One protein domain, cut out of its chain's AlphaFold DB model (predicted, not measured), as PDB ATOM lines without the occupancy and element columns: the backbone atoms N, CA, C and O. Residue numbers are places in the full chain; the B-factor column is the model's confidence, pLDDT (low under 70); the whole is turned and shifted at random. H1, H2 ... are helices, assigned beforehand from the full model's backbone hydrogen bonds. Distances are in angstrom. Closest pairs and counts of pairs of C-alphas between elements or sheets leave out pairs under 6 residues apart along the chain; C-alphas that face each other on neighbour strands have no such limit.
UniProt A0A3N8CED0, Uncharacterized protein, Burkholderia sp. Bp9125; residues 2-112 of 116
ATOM      1  N   SER A   2      35.816  35.128  24.880       53.06
ATOM      2  CA  SER A   2      36.329  36.457  25.261       53.06
ATOM      3  C   SER A   2      37.401  36.346  26.350       53.06
ATOM      4  O   SER A   2      37.147  35.777  27.410       53.06
ATOM      5  N   THR A   3      38.561  36.967  26.128       58.69
ATOM      6  CA  THR A   3      39.696  37.044  27.073       58.69
ATOM      7  C   THR A   3      39.316  37.605  28.450       58.69
ATOM      8  O   THR A   3      40.009  37.359  29.432       58.69
ATOM      9  N   ALA A   4      38.219  38.362  28.556       47.88
ATOM     10  CA  ALA A   4      37.711  38.850  29.841       47.88
ATOM     11  C   ALA A   4      37.092  37.732  30.704       47.88
ATOM     12  O   ALA A   4      37.208  37.768  31.927       47.88
ATOM     13  N   ILE A   5      36.469  36.729  30.074       57.00
ATOM     14  CA  ILE A   5      35.818  35.600  30.757       57.00
ATOM     15  C   ILE A   5      36.875  34.654  31.342       57.00
ATOM     16  O   ILE A   5      36.755  34.223  32.487       57.00
ATOM     17  N   GLU A   6      37.940  34.379  30.588       62.34
ATOM     18  CA  GLU A   6      39.063  33.542  31.035       62.34
ATOM     19  C   GLU A   6      39.808  34.178  32.212       62.34
ATOM     20  O   GLU A   6      40.053  33.518  33.223       62.34
ATOM     21  N   LEU A   7      40.084  35.483  32.114       56.44
ATOM     22  CA  LEU A   7      40.716  36.245  33.184       56.44
ATOM     23  C   LEU A   7      39.880  36.195  34.471       56.44
ATOM     24  O   LEU A   7      40.408  35.887  35.539       56.44
ATOM     25  N   ARG A   8      38.565  36.423  34.363       55.22
ATOM     26  CA  ARG A   8      37.621  36.335  35.486       55.22
ATOM     27  C   ARG A   8      37.673  34.968  36.175       55.22
ATOM     28  O   ARG A   8      37.851  34.908  37.389       55.22
ATOM     29  N   ALA A   9      37.576  33.883  35.406       55.75
ATOM     30  CA  ALA A   9      37.556  32.522  35.943       55.75
ATOM     31  C   ALA A   9      38.884  32.107  36.605       55.75
ATOM     32  O   ALA A   9      38.898  31.213  37.455       55.75
ATOM     33  N   GLN A  10      40.007  32.711  36.205       58.75
ATOM     34  CA  GLN A  10      41.316  32.476  36.813       58.75
ATOM     35  C   GLN A  10      41.482  33.236  38.137       58.75
ATOM     36  O   GLN A  10      42.039  32.681  39.085       58.75
ATOM     37  N   ILE A  11      40.963  34.466  38.218       54.66
ATOM     38  CA  ILE A  11      40.935  35.267  39.452       54.66
ATOM     39  C   ILE A  11      40.071  34.563  40.494       54.66
ATOM     40  O   ILE A  11      40.561  34.210  41.558       54.66
ATOM     41  N   GLU A  12      38.820  34.250  40.150       55.31
ATOM     42  CA  GLU A  12      37.866  33.611  41.066       55.31
ATOM     43  C   GLU A  12      38.386  32.276  41.634       55.31
ATOM     44  O   GLU A  12      38.154  31.978  42.801       55.31
ATOM     45  N   ARG A  13      39.146  31.492  40.851       58.28
ATOM     46  CA  ARG A  13      39.735  30.219  41.307       58.28
ATOM     47  C   ARG A  13      40.950  30.368  42.221       58.28
ATOM     48  O   ARG A  13      41.172  29.502  43.061       58.28
ATOM     49  N   ARG A  14      41.775  31.401  42.028       58.84
ATOM     50  CA  ARG A  14      43.021  31.595  42.799       58.84
ATOM     51  C   ARG A  14      42.847  32.513  44.000       58.84
ATOM     52  O   ARG A  14      43.707  32.543  44.873       58.84
ATOM     53  N   THR A  15      41.763  33.277  44.036       57.41
ATOM     54  CA  THR A  15      41.575  34.344  45.009       57.41
ATOM     55  C   THR A  15      40.254  34.103  45.698       57.41
ATOM     56  O   THR A  15      39.203  34.211  45.070       57.41
ATOM     57  N   HIS A  16      40.298  33.755  46.980       66.81
ATOM     58  CA  HIS A  16      39.089  33.671  47.783       66.81
ATOM     59  C   HIS A  16      38.480  35.081  47.853       66.81
ATOM     60  O   HIS A  16      38.960  35.946  48.590       66.81
ATOM     61  N   VAL A  17      37.475  35.351  47.019       72.94
ATOM     62  CA  VAL A  17      36.721  36.607  47.066       72.94
ATOM     63  C   VAL A  17      36.056  36.671  48.440       72.94
ATOM     64  O   VAL A  17      35.424  35.712  48.876       72.94
ATOM     65  N   ASP A  18      36.259  37.774  49.151       81.88
ATOM     66  CA  ASP A  18      35.770  37.976  50.511       81.88
ATOM     67  C   ASP A  18      34.739  39.103  50.478       81.88
ATOM     68  O   ASP A  18      35.078  40.278  50.331       81.88
ATOM     69  N   ALA A  19      33.462  38.741  50.619       80.12
ATOM     70  CA  ALA A  19      32.350  39.692  50.621       80.12
ATOM     71  C   ALA A  19      32.399  40.677  51.810       80.12
ATOM     72  O   ALA A  19      31.800  41.761  51.770       80.12
ATOM     73  N   CYS A  20      33.129  40.331  52.871       88.31
ATOM     74  CA  CYS A  20      33.322  41.170  54.047       88.31
ATOM     75  C   CYS A  20      34.516  42.123  53.907       88.31
ATOM     76  O   CYS A  20      34.665  43.023  54.739       88.31
ATOM     77  N   PHE A  21      35.333  41.993  52.853       92.06
ATOM     78  CA  PHE A  21      36.478  42.869  52.640       92.06
ATOM     79  C   PHE A  21      36.051  44.337  52.538       92.06
ATOM     80  O   PHE A  21      35.052  44.688  51.901       92.06
ATOM     81  N   ARG A  22      36.841  45.220  53.150       95.44
ATOM     82  CA  ARG A  22      36.676  46.671  53.044       95.44
ATOM     83  C   ARG A  22      38.017  47.328  52.769       95.44
ATOM     84  O   ARG A  22      38.989  47.081  53.486       95.44
ATOM     85  N   TRP A  23      38.044  48.210  51.776       95.25
ATOM     86  CA  TRP A  23      39.192  49.060  51.493       95.25
ATOM     87  C   TRP A  23      39.290  50.181  52.535       95.25
ATOM     88  O   TRP A  23      38.335  50.923  52.740       95.25
ATOM     89  N   ARG A  24      40.436  50.312  53.199       94.75
ATOM     90  CA  ARG A  24      40.707  51.353  54.190       94.75
ATOM     91  C   ARG A  24      41.397  52.524  53.504       94.75
ATOM     92  O   ARG A  24      42.524  52.387  53.031       94.75
ATOM     93  N   ASP A  25      40.762  53.686  53.484       91.12
ATOM     94  CA  ASP A  25      41.406  54.897  52.980       91.12
ATOM     95  C   ASP A  25      42.413  55.492  53.983       91.12
ATOM     96  O   ASP A  25      42.551  55.033  55.120       91.12
ATOM     97  N   ARG A  26      43.108  56.557  53.566       86.75
ATOM     98  CA  ARG A  26      44.114  57.257  54.386       86.75
ATOM     99  C   ARG A  26      43.571  57.851  55.693       86.75
ATOM    100  O   ARG A  26      44.366  58.167  56.570       86.75
ATOM    101  N   HIS A  27      42.258  58.052  55.808       90.44
ATOM    102  CA  HIS A  27      41.593  58.557  57.012       90.44
ATOM    103  C   HIS A  27      41.117  57.414  57.918       90.44
ATOM    104  O   HIS A  27      40.579  57.648  58.996       90.44
ATOM    105  N   GLY A  28      41.340  56.166  57.502       90.75
ATOM    106  CA  GLY A  28      40.914  54.976  58.214       90.75
ATOM    107  C   GLY A  28      39.464  54.577  57.955       90.75
ATOM    108  O   GLY A  28      38.994  53.623  58.582       90.75
ATOM    109  N   ILE A  29      38.776  55.256  57.032       94.19
ATOM    110  CA  ILE A  29      37.395  54.950  56.665       94.19
ATOM    111  C   ILE A  29      37.389  53.691  55.801       94.19
ATOM    112  O   ILE A  29      38.226  53.511  54.914       94.19
ATOM    113  N   LYS A  30      36.450  52.793  56.102       96.00
ATOM    114  CA  LYS A  30      36.274  51.510  55.422       96.00
ATOM    115  C   LYS A  30      35.226  51.645  54.321       96.00
ATOM    116  O   LYS A  30      34.062  51.910  54.605       96.00
ATOM    117  N   HIS A  31      35.636  51.394  53.087       95.31
ATOM    118  CA  HIS A  31      34.813  51.458  51.886       95.31
ATOM    119  C   HIS A  31      34.545  50.058  51.348       95.31
ATOM    120  O   HIS A  31      35.423  49.196  51.339       95.31
ATOM    121  N   ASP A  32      33.319  49.835  50.896       95.31
ATOM    122  CA  ASP A  32      32.945  48.637  50.152       95.31
ATOM    123  C   ASP A  32      33.313  48.834  48.670       95.31
ATOM    124  O   ASP A  32      32.766  49.751  48.046       95.31
ATOM    125  N   PRO A  33      34.205  48.006  48.086       95.06
ATOM    126  CA  PRO A  33      34.559  48.098  46.673       95.06
ATOM    127  C   PRO A  33      33.355  48.139  45.738       95.06
ATOM    128  O   PRO A  33      33.369  48.927  44.793       95.06
ATOM    129  N   ALA A  34      32.294  47.376  46.022       93.38
ATOM    130  CA  ALA A  34      31.092  47.328  45.190       93.38
ATOM    131  C   ALA A  34      30.352  48.676  45.128       93.38
ATOM    132  O   ALA A  34      29.679  48.966  44.143       93.38
ATOM    133  N   LYS A  35      30.510  49.522  46.155       95.19
ATOM    134  CA  LYS A  35      29.885  50.853  46.249       95.19
ATOM    135  C   LYS A  35      30.788  51.991  45.772       95.19
ATOM    136  O   LYS A  35      30.329  53.120  45.646       95.19
ATOM    137  N   MET A  36      32.070  51.723  45.535       95.75
ATOM    138  CA  MET A  36      33.016  52.712  45.016       95.75
ATOM    139  C   MET A  36      32.818  52.905  43.508       95.75
ATOM    140  O   MET A  36      32.599  51.934  42.785       95.75
ATOM    141  N   ASP A  37      33.005  54.123  42.997       96.19
ATOM    142  CA  ASP A  37      33.020  54.382  41.549       96.19
ATOM    143  C   ASP A  37      34.099  53.560  40.828       96.19
ATOM    144  O   ASP A  37      35.211  53.396  41.333       96.19
ATOM    145  N   THR A  38      33.837  53.131  39.589       95.81
ATOM    146  CA  THR A  38      34.798  52.364  38.763       95.81
ATOM    147  C   THR A  38      36.151  53.052  38.644       95.81
ATOM    148  O   THR A  38      37.194  52.419  38.805       95.81
ATOM    149  N   ARG A  39      36.149  54.374  38.436       94.75
ATOM    150  CA  ARG A  39      37.375  55.181  38.403       94.75
ATOM    151  C   ARG A  39      38.145  55.093  39.723       94.75
ATOM    152  O   ARG A  39      39.371  55.016  39.708       94.75
ATOM    153  N   HIS A  40      37.440  55.121  40.851       94.88
ATOM    154  CA  HIS A  40      38.054  55.083  42.172       94.88
ATOM    155  C   HIS A  40      38.628  53.697  42.486       94.88
ATOM    156  O   HIS A  40      39.782  53.609  42.902       94.88
ATOM    157  N   VAL A  41      37.892  52.620  42.190       96.19
ATOM    158  CA  VAL A  41      38.388  51.237  42.321       96.19
ATOM    159  C   VAL A  41      39.639  51.029  41.465       96.19
ATOM    160  O   VAL A  41      40.658  50.557  41.969       96.19
ATOM    161  N   PHE A  42      39.612  51.466  40.202       95.19
ATOM    162  CA  PHE A  42      40.749  51.328  39.289       95.19
ATOM    163  C   PHE A  42      41.988  52.088  39.773       95.19
ATOM    164  O   PHE A  42      43.087  51.536  39.816       95.19
ATOM    165  N   ASN A  43      41.826  53.352  40.171       94.31
ATOM    166  CA  ASN A  43      42.944  54.154  40.662       94.31
ATOM    167  C   ASN A  43      43.505  53.621  41.984       94.31
ATOM    168  O   ASN A  43      44.716  53.679  42.186       94.31
ATOM    169  N   THR A  44      42.651  53.070  42.847       94.94
ATOM    170  CA  THR A  44      43.074  52.432  44.099       94.94
ATOM    171  C   THR A  44      43.898  51.181  43.813       94.94
ATOM    172  O   THR A  44      45.008  51.061  44.326       94.94
ATOM    173  N   LEU A  45      43.426  50.302  42.923       94.00
ATOM    174  CA  LEU A  45      44.194  49.132  42.498       94.00
ATOM    175  C   LEU A  45      45.547  49.541  41.903       94.00
ATOM    176  O   LEU A  45      46.579  49.021  42.314       94.00
ATOM    177  N   LYS A  46      45.554  50.516  40.984       93.75
ATOM    178  CA  LYS A  46      46.781  51.028  40.354       93.75
ATOM    179  C   LYS A  46      47.769  51.585  41.380       93.75
ATOM    180  O   LYS A  46      48.971  51.361  41.260       93.75
ATOM    181  N   MET A  47      47.270  52.315  42.376       93.75
ATOM    182  CA  MET A  47      48.082  52.836  43.472       93.75
ATOM    183  C   MET A  47      48.733  51.695  44.253       93.75
ATOM    184  O   MET A  47      49.949  51.706  44.413       93.75
ATOM    185  N   ILE A  48      47.954  50.714  44.716       92.31
ATOM    186  CA  ILE A  48      48.479  49.582  45.493       92.31
ATOM    187  C   ILE A  48      49.514  48.818  44.661       92.31
ATOM    188  O   ILE A  48      50.645  48.637  45.103       92.31
ATOM    189  N   TRP A  49      49.161  48.484  43.419       90.69
ATOM    190  CA  TRP A  49      50.029  47.815  42.454       90.69
ATOM    191  C   TRP A  49      51.400  48.491  42.330       90.69
ATOM    192  O   TRP A  49      52.425  47.867  42.592       90.69
ATOM    193  N   ASN A  50      51.423  49.786  42.004       92.62
ATOM    194  CA  ASN A  50      52.658  50.533  41.765       92.62
ATOM    195  C   ASN A  50      53.594  50.601  42.982       92.62
ATOM    196  O   ASN A  50      54.794  50.819  42.814       92.62
ATOM    197  N   ASN A  51      53.055  50.428  44.189       90.94
ATOM    198  CA  ASN A  51      53.831  50.406  45.427       90.94
ATOM    199  C   ASN A  51      54.326  49.006  45.814       90.94
ATOM    200  O   ASN A  51      55.185  48.895  46.680       90.94
ATOM    201  N   MET A  52      53.794  47.950  45.198       85.56
ATOM    202  CA  MET A  52      54.149  46.564  45.514       85.56
ATOM    203  C   MET A  52      55.107  45.928  44.506       85.56
ATOM    204  O   MET A  52      55.699  44.895  44.809       85.56
ATOM    205  N   VAL A  53      55.239  46.505  43.311       84.31
ATOM    206  CA  VAL A  53      56.059  45.941  42.232       84.31
ATOM    207  C   VAL A  53      57.357  46.720  42.011       84.31
ATOM    208  O   VAL A  53      57.416  47.922  42.307       84.31
ATOM    209  N   PRO A  54      58.399  46.069  41.460       86.81
ATOM    210  CA  PRO A  54      59.606  46.752  41.010       86.81
ATOM    211  C   PRO A  54      59.306  47.866  40.002       86.81
ATOM    212  O   PRO A  54      58.305  47.820  39.285       86.81
ATOM    213  N   GLU A  55      60.200  48.851  39.906       89.44
ATOM    214  CA  GLU A  55      59.991  50.051  39.089       89.44
ATOM    215  C   GLU A  55      59.628  49.754  37.630       89.44
ATOM    216  O   GLU A  55      58.694  50.349  37.096       89.44
ATOM    217  N   TYR A  56      60.283  48.763  37.028       86.38
ATOM    218  CA  TYR A  56      60.069  48.351  35.641       86.38
ATOM    219  C   TYR A  56      58.706  47.676  35.376       86.38
ATOM    220  O   TYR A  56      58.338  47.485  34.219       86.38
ATOM    221  N   TYR A  57      57.935  47.339  36.419       87.00
ATOM    222  CA  TYR A  57      56.562  46.817  36.318       87.00
ATOM    223  C   TYR A  57      55.479  47.842  36.681       87.00
ATOM    224  O   TYR A  57      54.281  47.538  36.606       87.00
ATOM    225  N   ARG A  58      55.862  49.056  37.090       90.94
ATOM    226  CA  ARG A  58      54.897  50.107  37.422       90.94
ATOM    227  C   ARG A  58      54.142  50.551  36.170       90.94
ATOM    228  O   ARG A  58      54.668  50.541  35.060       90.94
ATOM    229  N   VAL A  59      52.889  50.950  36.354       89.00
ATOM    230  CA  VAL A  59      51.995  51.362  35.270       89.00
ATOM    231  C   VAL A  59      51.560  52.823  35.375       89.00
ATOM    232  O   VAL A  59      51.227  53.333  36.452       89.00
ATOM    233  N   GLY A  60      51.469  53.465  34.212       84.44
ATOM    234  CA  GLY A  60      51.088  54.867  34.057       84.44
ATOM    235  C   GLY A  60      52.283  55.824  34.038       84.44
ATOM    236  O   GLY A  60      53.419  55.439  34.291       84.44
ATOM    237  N   PHE A  61      52.001  57.086  33.724       80.75
ATOM    238  CA  PHE A  61      52.981  58.172  33.721       80.75
ATOM    239  C   PHE A  61      53.037  58.858  35.097       80.75
ATOM    240  O   PHE A  61      52.006  58.942  35.769       80.75
ATOM    241  N   ASN A  62      54.213  59.352  35.512       85.62
ATOM    242  CA  ASN A  62      54.445  60.019  36.805       85.62
ATOM    243  C   ASN A  62      53.899  59.233  38.009       85.62
ATOM    244  O   ASN A  62      53.022  59.688  38.748       85.62
ATOM    245  N   VAL A  63      54.408  58.015  38.189       89.81
ATOM    246  CA  VAL A  63      53.962  57.116  39.253       89.81
ATOM    247  C   VAL A  63      54.227  57.730  40.625       89.81
ATOM    248  O   VAL A  63      55.368  57.950  41.022       89.81
ATOM    249  N   ARG A  64      53.151  57.963  41.379       89.88
ATOM    250  CA  ARG A  64      53.230  58.385  42.775       89.88
ATOM    251  C   ARG A  64      53.338  57.171  43.691       89.88
ATOM    252  O   ARG A  64      52.444  56.322  43.703       89.88
ATOM    253  N   LEU A  65      54.408  57.131  44.477       92.44
ATOM    254  CA  LEU A  65      54.591  56.169  45.562       92.44
ATOM    255  C   LEU A  65      54.057  56.746  46.876       92.44
ATOM    256  O   LEU A  65      54.034  57.962  47.078       92.44
ATOM    257  N   TYR A  66      53.582  55.865  47.746       89.06
ATOM    258  CA  TYR A  66      52.892  56.200  48.981       89.06
ATOM    259  C   TYR A  66      53.555  55.475  50.148       89.06
ATOM    260  O   TYR A  66      53.852  54.287  50.071       89.06
ATOM    261  N   SER A  67      53.737  56.193  51.256       87.38
ATOM    262  CA  SER A  67      54.100  55.582  52.531       87.38
ATOM    263  C   SER A  67      52.831  55.071  53.199       87.38
ATOM    264  O   SER A  67      51.988  55.863  53.627       87.38
ATOM    265  N   PHE A  68      52.677  53.754  53.272       87.75
ATOM    266  CA  PHE A  68      51.540  53.148  53.948       87.75
ATOM    267  C   PHE A  68      51.811  53.003  55.447       87.75
ATOM    268  O   PHE A  68      52.892  52.598  55.862       87.75
ATOM    269  N   GLY A  69      50.821  53.366  56.266       87.88
ATOM    270  CA  GLY A  69      50.886  53.180  57.716       87.88
ATOM    271  C   GLY A  69      50.808  51.702  58.134       87.88
ATOM    272  O   GLY A  69      50.485  50.843  57.315       87.88
ATOM    273  N   PRO A  70      51.008  51.397  59.426       89.75
ATOM    274  CA  PRO A  70      51.122  50.021  59.930       89.75
ATOM    275  C   PRO A  70      49.866  49.159  59.719       89.75
ATOM    276  O   PRO A  70      49.953  47.939  59.696       89.75
ATOM    277  N   SER A  71      48.692  49.771  59.528       90.00
ATOM    278  CA  SER A  71      47.446  49.045  59.234       90.00
ATOM    279  C   SER A  71      47.384  48.447  57.823       90.00
ATOM    280  O   SER A  71      46.462  47.693  57.526       90.00
ATOM    281  N   TYR A  72      48.318  48.800  56.942       90.25
ATOM    282  CA  TYR A  72      48.397  48.302  55.573       90.25
ATOM    283  C   TYR A  72      49.453  47.206  55.468       90.25
ATOM    284  O   TYR A  72      50.519  47.395  54.880       90.25
ATOM    285  N   THR A  73      49.170  46.055  56.073       88.31
ATOM    286  CA  THR A  73      50.087  44.913  56.013       88.31
ATOM    287  C   THR A  73      50.212  44.386  54.582       88.31
ATOM    288  O   THR A  73      49.370  44.655  53.716       88.31
ATOM    289  N   ARG A  74      51.262  43.602  54.320       82.31
ATOM    290  CA  ARG A  74      51.466  42.971  53.011       82.31
ATOM    291  C   ARG A  74      50.278  42.086  52.636       82.31
ATOM    292  O   ARG A  74      49.811  42.141  51.505       82.31
ATOM    293  N   GLU A  75      49.767  41.322  53.593       81.56
ATOM    294  CA  GLU A  75      48.623  40.421  53.437       81.56
ATOM    295  C   GLU A  75      47.364  41.214  53.080       81.56
ATOM    296  O   GLU A  75      46.677  40.877  52.116       81.56
ATOM    297  N   TYR A  76      47.112  42.316  53.796       87.81
ATOM    298  CA  TYR A  76      45.989  43.206  53.514       87.81
ATOM    299  C   TYR A  76      46.078  43.813  52.109       87.81
ATOM    300  O   TYR A  76      45.080  43.876  51.393       87.81
ATOM    301  N   MET A  77      47.274  44.223  51.680       88.56
ATOM    302  CA  MET A  77      47.481  44.785  50.346       88.56
ATOM    303  C   MET A  77      47.316  43.744  49.235       88.56
ATOM    304  O   MET A  77      46.675  44.033  48.227       88.56
ATOM    305  N   VAL A  78      47.811  42.517  49.429       83.69
ATOM    306  CA  VAL A  78      47.570  41.400  48.499       83.69
ATOM    307  C   VAL A  78      46.071  41.109  48.386       83.69
ATOM    308  O   VAL A  78      45.550  41.006  47.276       83.69
ATOM    309  N   GLN A  79      45.357  41.038  49.514       85.56
ATOM    310  CA  GLN A  79      43.900  40.894  49.511       85.56
ATOM    311  C   GLN A  79      43.236  42.044  48.751       85.56
ATOM    312  O   GLN A  79      42.414  41.794  47.873       85.56
ATOM    313  N   ALA A  80      43.624  43.292  49.019       91.00
ATOM    314  CA  ALA A  80      43.064  44.458  48.348       91.00
ATOM    315  C   ALA A  80      43.234  44.391  46.825       91.00
ATOM    316  O   ALA A  80      42.279  44.660  46.098       91.00
ATOM    317  N   VAL A  81      44.405  43.976  46.329       87.94
ATOM    318  CA  VAL A  81      44.627  43.790  44.889       87.94
ATOM    319  C   VAL A  81      43.623  42.800  44.301       87.94
ATOM    320  O   VAL A  81      42.979  43.110  43.296       87.94
ATOM    321  N   TYR A  82      43.433  41.647  44.940       84.38
ATOM    322  CA  TYR A  82      42.504  40.640  44.442       84.38
ATOM    323  C   TYR A  82      41.041  41.077  44.510       84.38
ATOM    324  O   TYR A  82      40.324  40.931  43.522       84.38
ATOM    325  N   GLN A  83      40.598  41.665  45.624       89.69
ATOM    326  CA  GLN A  83      39.202  42.091  45.778       89.69
ATOM    327  C   GLN A  83      38.853  43.241  44.821       89.69
ATOM    328  O   GLN A  83      37.822  43.197  44.149       89.69
ATOM    329  N   LEU A  84      39.727  44.248  44.695       92.62
ATOM    330  CA  LEU A  84      39.520  45.371  43.772       92.62
ATOM    331  C   LEU A  84      39.600  44.913  42.313       92.62
ATOM    332  O   LEU A  84      38.808  45.349  41.478       92.62
ATOM    333  N   GLY A  85      40.537  44.021  42.000       89.25
ATOM    334  CA  GLY A  85      40.670  43.445  40.672       89.25
ATOM    335  C   GLY A  85      39.455  42.605  40.267       89.25
ATOM    336  O   GLY A  85      38.965  42.745  39.143       89.25
ATOM    337  N   HIS A  86      38.955  41.752  41.164       86.38
ATOM    338  CA  HIS A  86      37.736  40.978  40.943       86.38
ATOM    339  C   HIS A  86      36.538  41.906  40.731       86.38
ATOM    340  O   HIS A  86      35.747  41.701  39.811       86.38
ATOM    341  N   GLU A  87      36.434  42.975  41.516       91.25
ATOM    342  CA  GLU A  87      35.367  43.954  41.360       91.25
ATOM    343  C   GLU A  87      35.431  44.690  40.011       91.25
ATOM    344  O   GLU A  87      34.409  44.853  39.345       91.25
ATOM    345  N   LEU A  88      36.625  45.047  39.529       91.69
ATOM    346  CA  LEU A  88      36.805  45.632  38.192       91.69
ATOM    347  C   LEU A  88      36.447  44.672  37.055       91.69
ATOM    348  O   LEU A  88      36.011  45.134  36.004       91.69
ATOM    349  N   SER A  89      36.581  43.356  37.252       87.38
ATOM    350  CA  SER A  89      36.228  42.355  36.230       87.38
ATOM    351  C   SER A  89      34.728  42.312  35.902       87.38
ATOM    352  O   SER A  89      34.341  41.813  34.849       87.38
ATOM    353  N   LYS A  90      33.887  42.865  36.786       88.12
ATOM    354  CA  LYS A  90      32.426  42.947  36.627       88.12
ATOM    355  C   LYS A  90      31.970  44.258  35.985       88.12
ATOM    356  O   LYS A  90      30.777  44.444  35.757       88.12
ATOM    357  N   ARG A  91      32.889  45.200  35.756       91.44
ATOM    358  CA  ARG A  91      32.580  46.582  35.376       91.44
ATOM    359  C   ARG A  91      32.941  46.853  33.924       91.44
ATOM    360  O   ARG A  91      33.828  46.224  33.354       91.44
ATOM    361  N   VAL A  92      32.280  47.848  33.339       93.38
ATOM    362  CA  VAL A  92      32.665  48.383  32.030       93.38
ATOM    363  C   VAL A  92      33.930  49.220  32.206       93.38
ATOM    364  O   VAL A  92      33.937  50.207  32.944       93.38
ATOM    365  N   LEU A  93      35.005  48.806  31.537       91.88
ATOM    366  CA  LEU A  93      36.299  49.482  31.546       91.88
ATOM    367  C   LEU A  93      36.595  50.057  30.165       91.88
ATOM    368  O   LEU A  93      36.229  49.479  29.144       91.88
ATOM    369  N   THR A  94      37.323  51.169  30.136       93.44
ATOM    370  CA  THR A  94      37.930  51.650  28.890       93.44
ATOM    371  C   THR A  94      38.989  50.661  28.394       93.44
ATOM    372  O   THR A  94      39.574  49.913  29.183       93.44
ATOM    373  N   SER A  95      39.291  50.689  27.094       91.50
ATOM    374  CA  SER A  95      40.330  49.837  26.495       91.50
ATOM    375  C   SER A  95      41.683  49.981  27.198       91.50
ATOM    376  O   SER A  95      42.373  48.991  27.428       91.50
ATOM    377  N   GLU A  96      42.031  51.202  27.608       90.31
ATOM    378  CA  GLU A  96      43.273  51.483  28.327       90.31
ATOM    379  C   GLU A  96      43.270  50.894  29.744       90.31
ATOM    380  O   GLU A  96      44.227  50.235  30.151       90.31
ATOM    381  N   GLN A  97      42.172  51.050  30.491       91.06
ATOM    382  CA  GLN A  97      42.035  50.424  31.810       91.06
ATOM    383  C   GLN A  97      42.108  48.900  31.719       91.06
ATOM    384  O   GLN A  97      42.769  48.269  32.540       91.06
ATOM    385  N   LEU A  98      41.471  48.306  30.708       90.44
ATOM    386  CA  LEU A  98      41.510  46.866  30.485       90.44
ATOM    387  C   LEU A  98      42.930  46.382  30.152       90.44
ATOM    388  O   LEU A  98      43.367  45.362  30.686       90.44
ATOM    389  N   ARG A  99      43.664  47.117  29.308       89.25
ATOM    390  CA  ARG A  99      45.068  46.829  28.970       89.25
ATOM    391  C   ARG A  99      45.952  46.828  30.218       89.25
ATOM    392  O   ARG A  99      46.684  45.867  30.445       89.25
ATOM    393  N   LEU A 100      45.847  47.868  31.045       89.50
ATOM    394  CA  LEU A 100      46.609  47.983  32.289       89.50
ATOM    395  C   LEU A 100      46.228  46.903  33.303       89.50
ATOM    396  O   LEU A 100      47.106  46.303  33.914       89.50
ATOM    397  N   LEU A 101      44.936  46.610  33.451       88.19
ATOM    398  CA  LEU A 101      44.465  45.558  34.349       88.19
ATOM    399  C   LEU A 101      45.029  44.187  33.938       88.19
ATOM    400  O   LEU A 101      45.502  43.437  34.788       88.19
ATOM    401  N   ARG A 102      45.067  43.881  32.634       84.69
ATOM    402  CA  ARG A 102      45.704  42.660  32.105       84.69
ATOM    403  C   ARG A 102      47.203  42.606  32.405       84.69
ATOM    404  O   ARG A 102      47.693  41.553  32.807       84.69
ATOM    405  N   GLN A 103      47.915  43.726  32.252       85.06
ATOM    406  CA  GLN A 103      49.339  43.819  32.593       85.06
ATOM    407  C   GLN A 103      49.583  43.503  34.077       85.06
ATOM    408  O   GLN A 103      50.479  42.719  34.389       85.06
ATOM    409  N   MET A 104      48.759  44.049  34.979       85.94
ATOM    410  CA  MET A 104      48.841  43.759  36.418       85.94
ATOM    411  C   MET A 104      48.592  42.273  36.715       85.94
ATOM    412  O   MET A 104      49.327  41.650  37.479       85.94
ATOM    413  N   TYR A 105      47.578  41.672  36.084       78.19
ATOM    414  CA  TYR A 105      47.244  40.265  36.312       78.19
ATOM    415  C   TYR A 105      48.310  39.285  35.832       78.19
ATOM    416  O   TYR A 105      48.596  38.320  36.543       78.19
ATOM    417  N   SER A 106      48.918  39.537  34.670       74.88
ATOM    418  CA  SER A 106      49.948  38.655  34.110       74.88
ATOM    419  C   SER A 106      51.125  38.453  35.066       74.88
ATOM    420  O   SER A 106      51.728  37.383  35.097       74.88
ATOM    421  N   TYR A 107      51.469  39.465  35.857       68.62
ATOM    422  CA  TYR A 107      52.534  39.353  36.842       68.62
ATOM    423  C   TYR A 107      52.148  38.447  38.009       68.62
ATOM    424  O   TYR A 107      52.938  37.590  38.370       68.62
ATOM    425  N   PHE A 108      50.941  38.558  38.579       61.81
ATOM    426  CA  PHE A 108      50.535  37.667  39.675       61.81
ATOM    427  C   PHE A 108      50.387  36.218  39.219       61.81
ATOM    428  O   PHE A 108      50.751  35.306  39.957       61.81
ATOM    429  N   SER A 109      49.914  35.986  37.992       60.59
ATOM    430  CA  SER A 109      49.856  34.628  37.450       60.59
ATOM    431  C   SER A 109      51.242  33.997  37.289       60.59
ATOM    432  O   SER A 109      51.353  32.788  37.487       60.59
ATOM    433  N   ASN A 110      52.268  34.808  36.997       55.19
ATOM    434  CA  ASN A 110      53.655  34.376  36.800       55.19
ATOM    435  C   ASN A 110      54.465  34.330  38.109       55.19
ATOM    436  O   ASN A 110      55.267  33.428  38.302       55.19
ATOM    437  N   VAL A 111      54.239  35.262  39.037       49.16
ATOM    438  CA  VAL A 111      54.951  35.343  40.324       49.16
ATOM    439  C   VAL A 111      54.388  34.359  41.344       49.16
ATOM    440  O   VAL A 111      55.163  33.787  42.102       49.16
ATOM    441  N   SER A 112      53.083  34.058  41.341       42.34
ATOM    442  CA  SER A 112      52.571  32.937  42.144       42.34
ATOM    443  C   SER A 112      53.144  31.591  41.704       42.34
ATOM    444  O   SER A 112      53.245  30.710  42.543       42.34
TER     445      SER A 112
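AT A GLANCE: This is residues 2 to 112 of the 116 residues of an uncharacterized protein of Burkholderia sp. Bp9125 (UniProt A0A3N8CED0). Four helices make a bundle: H3 has H2 on one side and H1 on the other, running opposite ways to both, and H4, the longest, slants close to all three without clearly touching any of them. Two long loops, residues 15 to 37 and 53 to 73, run round the outside of this bundle. The printed part has 111 residues, with helices in the order H1, H2, H3, H4 and no named strand; the class is all helix, with 61 residues in the named helices. The whole is compact, with a radius of gyration of the C-alphas of 13.3 A, and rounded, spanning 39 by 33 by 27 A.

IN THESE COORDINATES: Start with the longest helix, H4, residues 95 to 112: find C-alpha 95 at (40.330, 49.837, 26.495), and from there it runs 26.1 A to C-alpha 112 at (52.571, 32.937, 42.144). H3, residues 74 to 89, begins at C-alpha 74 at (51.466, 42.971, 53.011) and is 22.7 A long. H2, residues 38 to 52, measures 21.3 A. H1, residues 3 to 14, measures 17.0 A from C-alpha 3 at (39.696, 37.044, 27.073).

HOW THE PARTS SIT: Look first from H4 to H2: they are close but not clearly touching, the closest C-alphas being those of Trp 49 and Met 104, 7.4 A apart, and they run the same way at a steep tilt of 38 degrees. H4 and H3 are also close but not clearly touching, with the C-alphas of Gly 85 and Leu 101 closest at 7.7 A; they run opposite ways at a steep tilt of 42 degrees. H4 and H1 are near each other, with 13 pairs of C-alphas within 10 A. Now look at the helical hairpin of H2 and H3: they touch, closest at the C-alphas of Leu 45 and Val 81, 5.9 A, and run opposite ways at a shallow tilt of 34.6 degrees, only just short of steep. H3 touches H1 with residues 82 to 89 alone; the C-alphas of Arg 8 and Ser 89 are closest at 6.2 A, and the helices run opposite ways at a shallow tilt of 34 degrees, only just short of steep. H1 and H2 are apart. Every O i to N i+4 pair is within hydrogen-bond range in H1, H2 and H3; in H4 it is 12 of 14.

THE WHOLE: The C-alphas farthest apart are those of Ser 2 and Pro 70, 40.1 A. The printed part has no cut. The links from H1 to H2 and from H2 to H3 are long; that from H3 to H4 is tight. In the first long link, residues 23 to 24 pair with residues 30 to 31, antiparallel. The mean pLDDT of the printed part is 83.4; find values under 70 at residues 2 to 16 and 107 to 112.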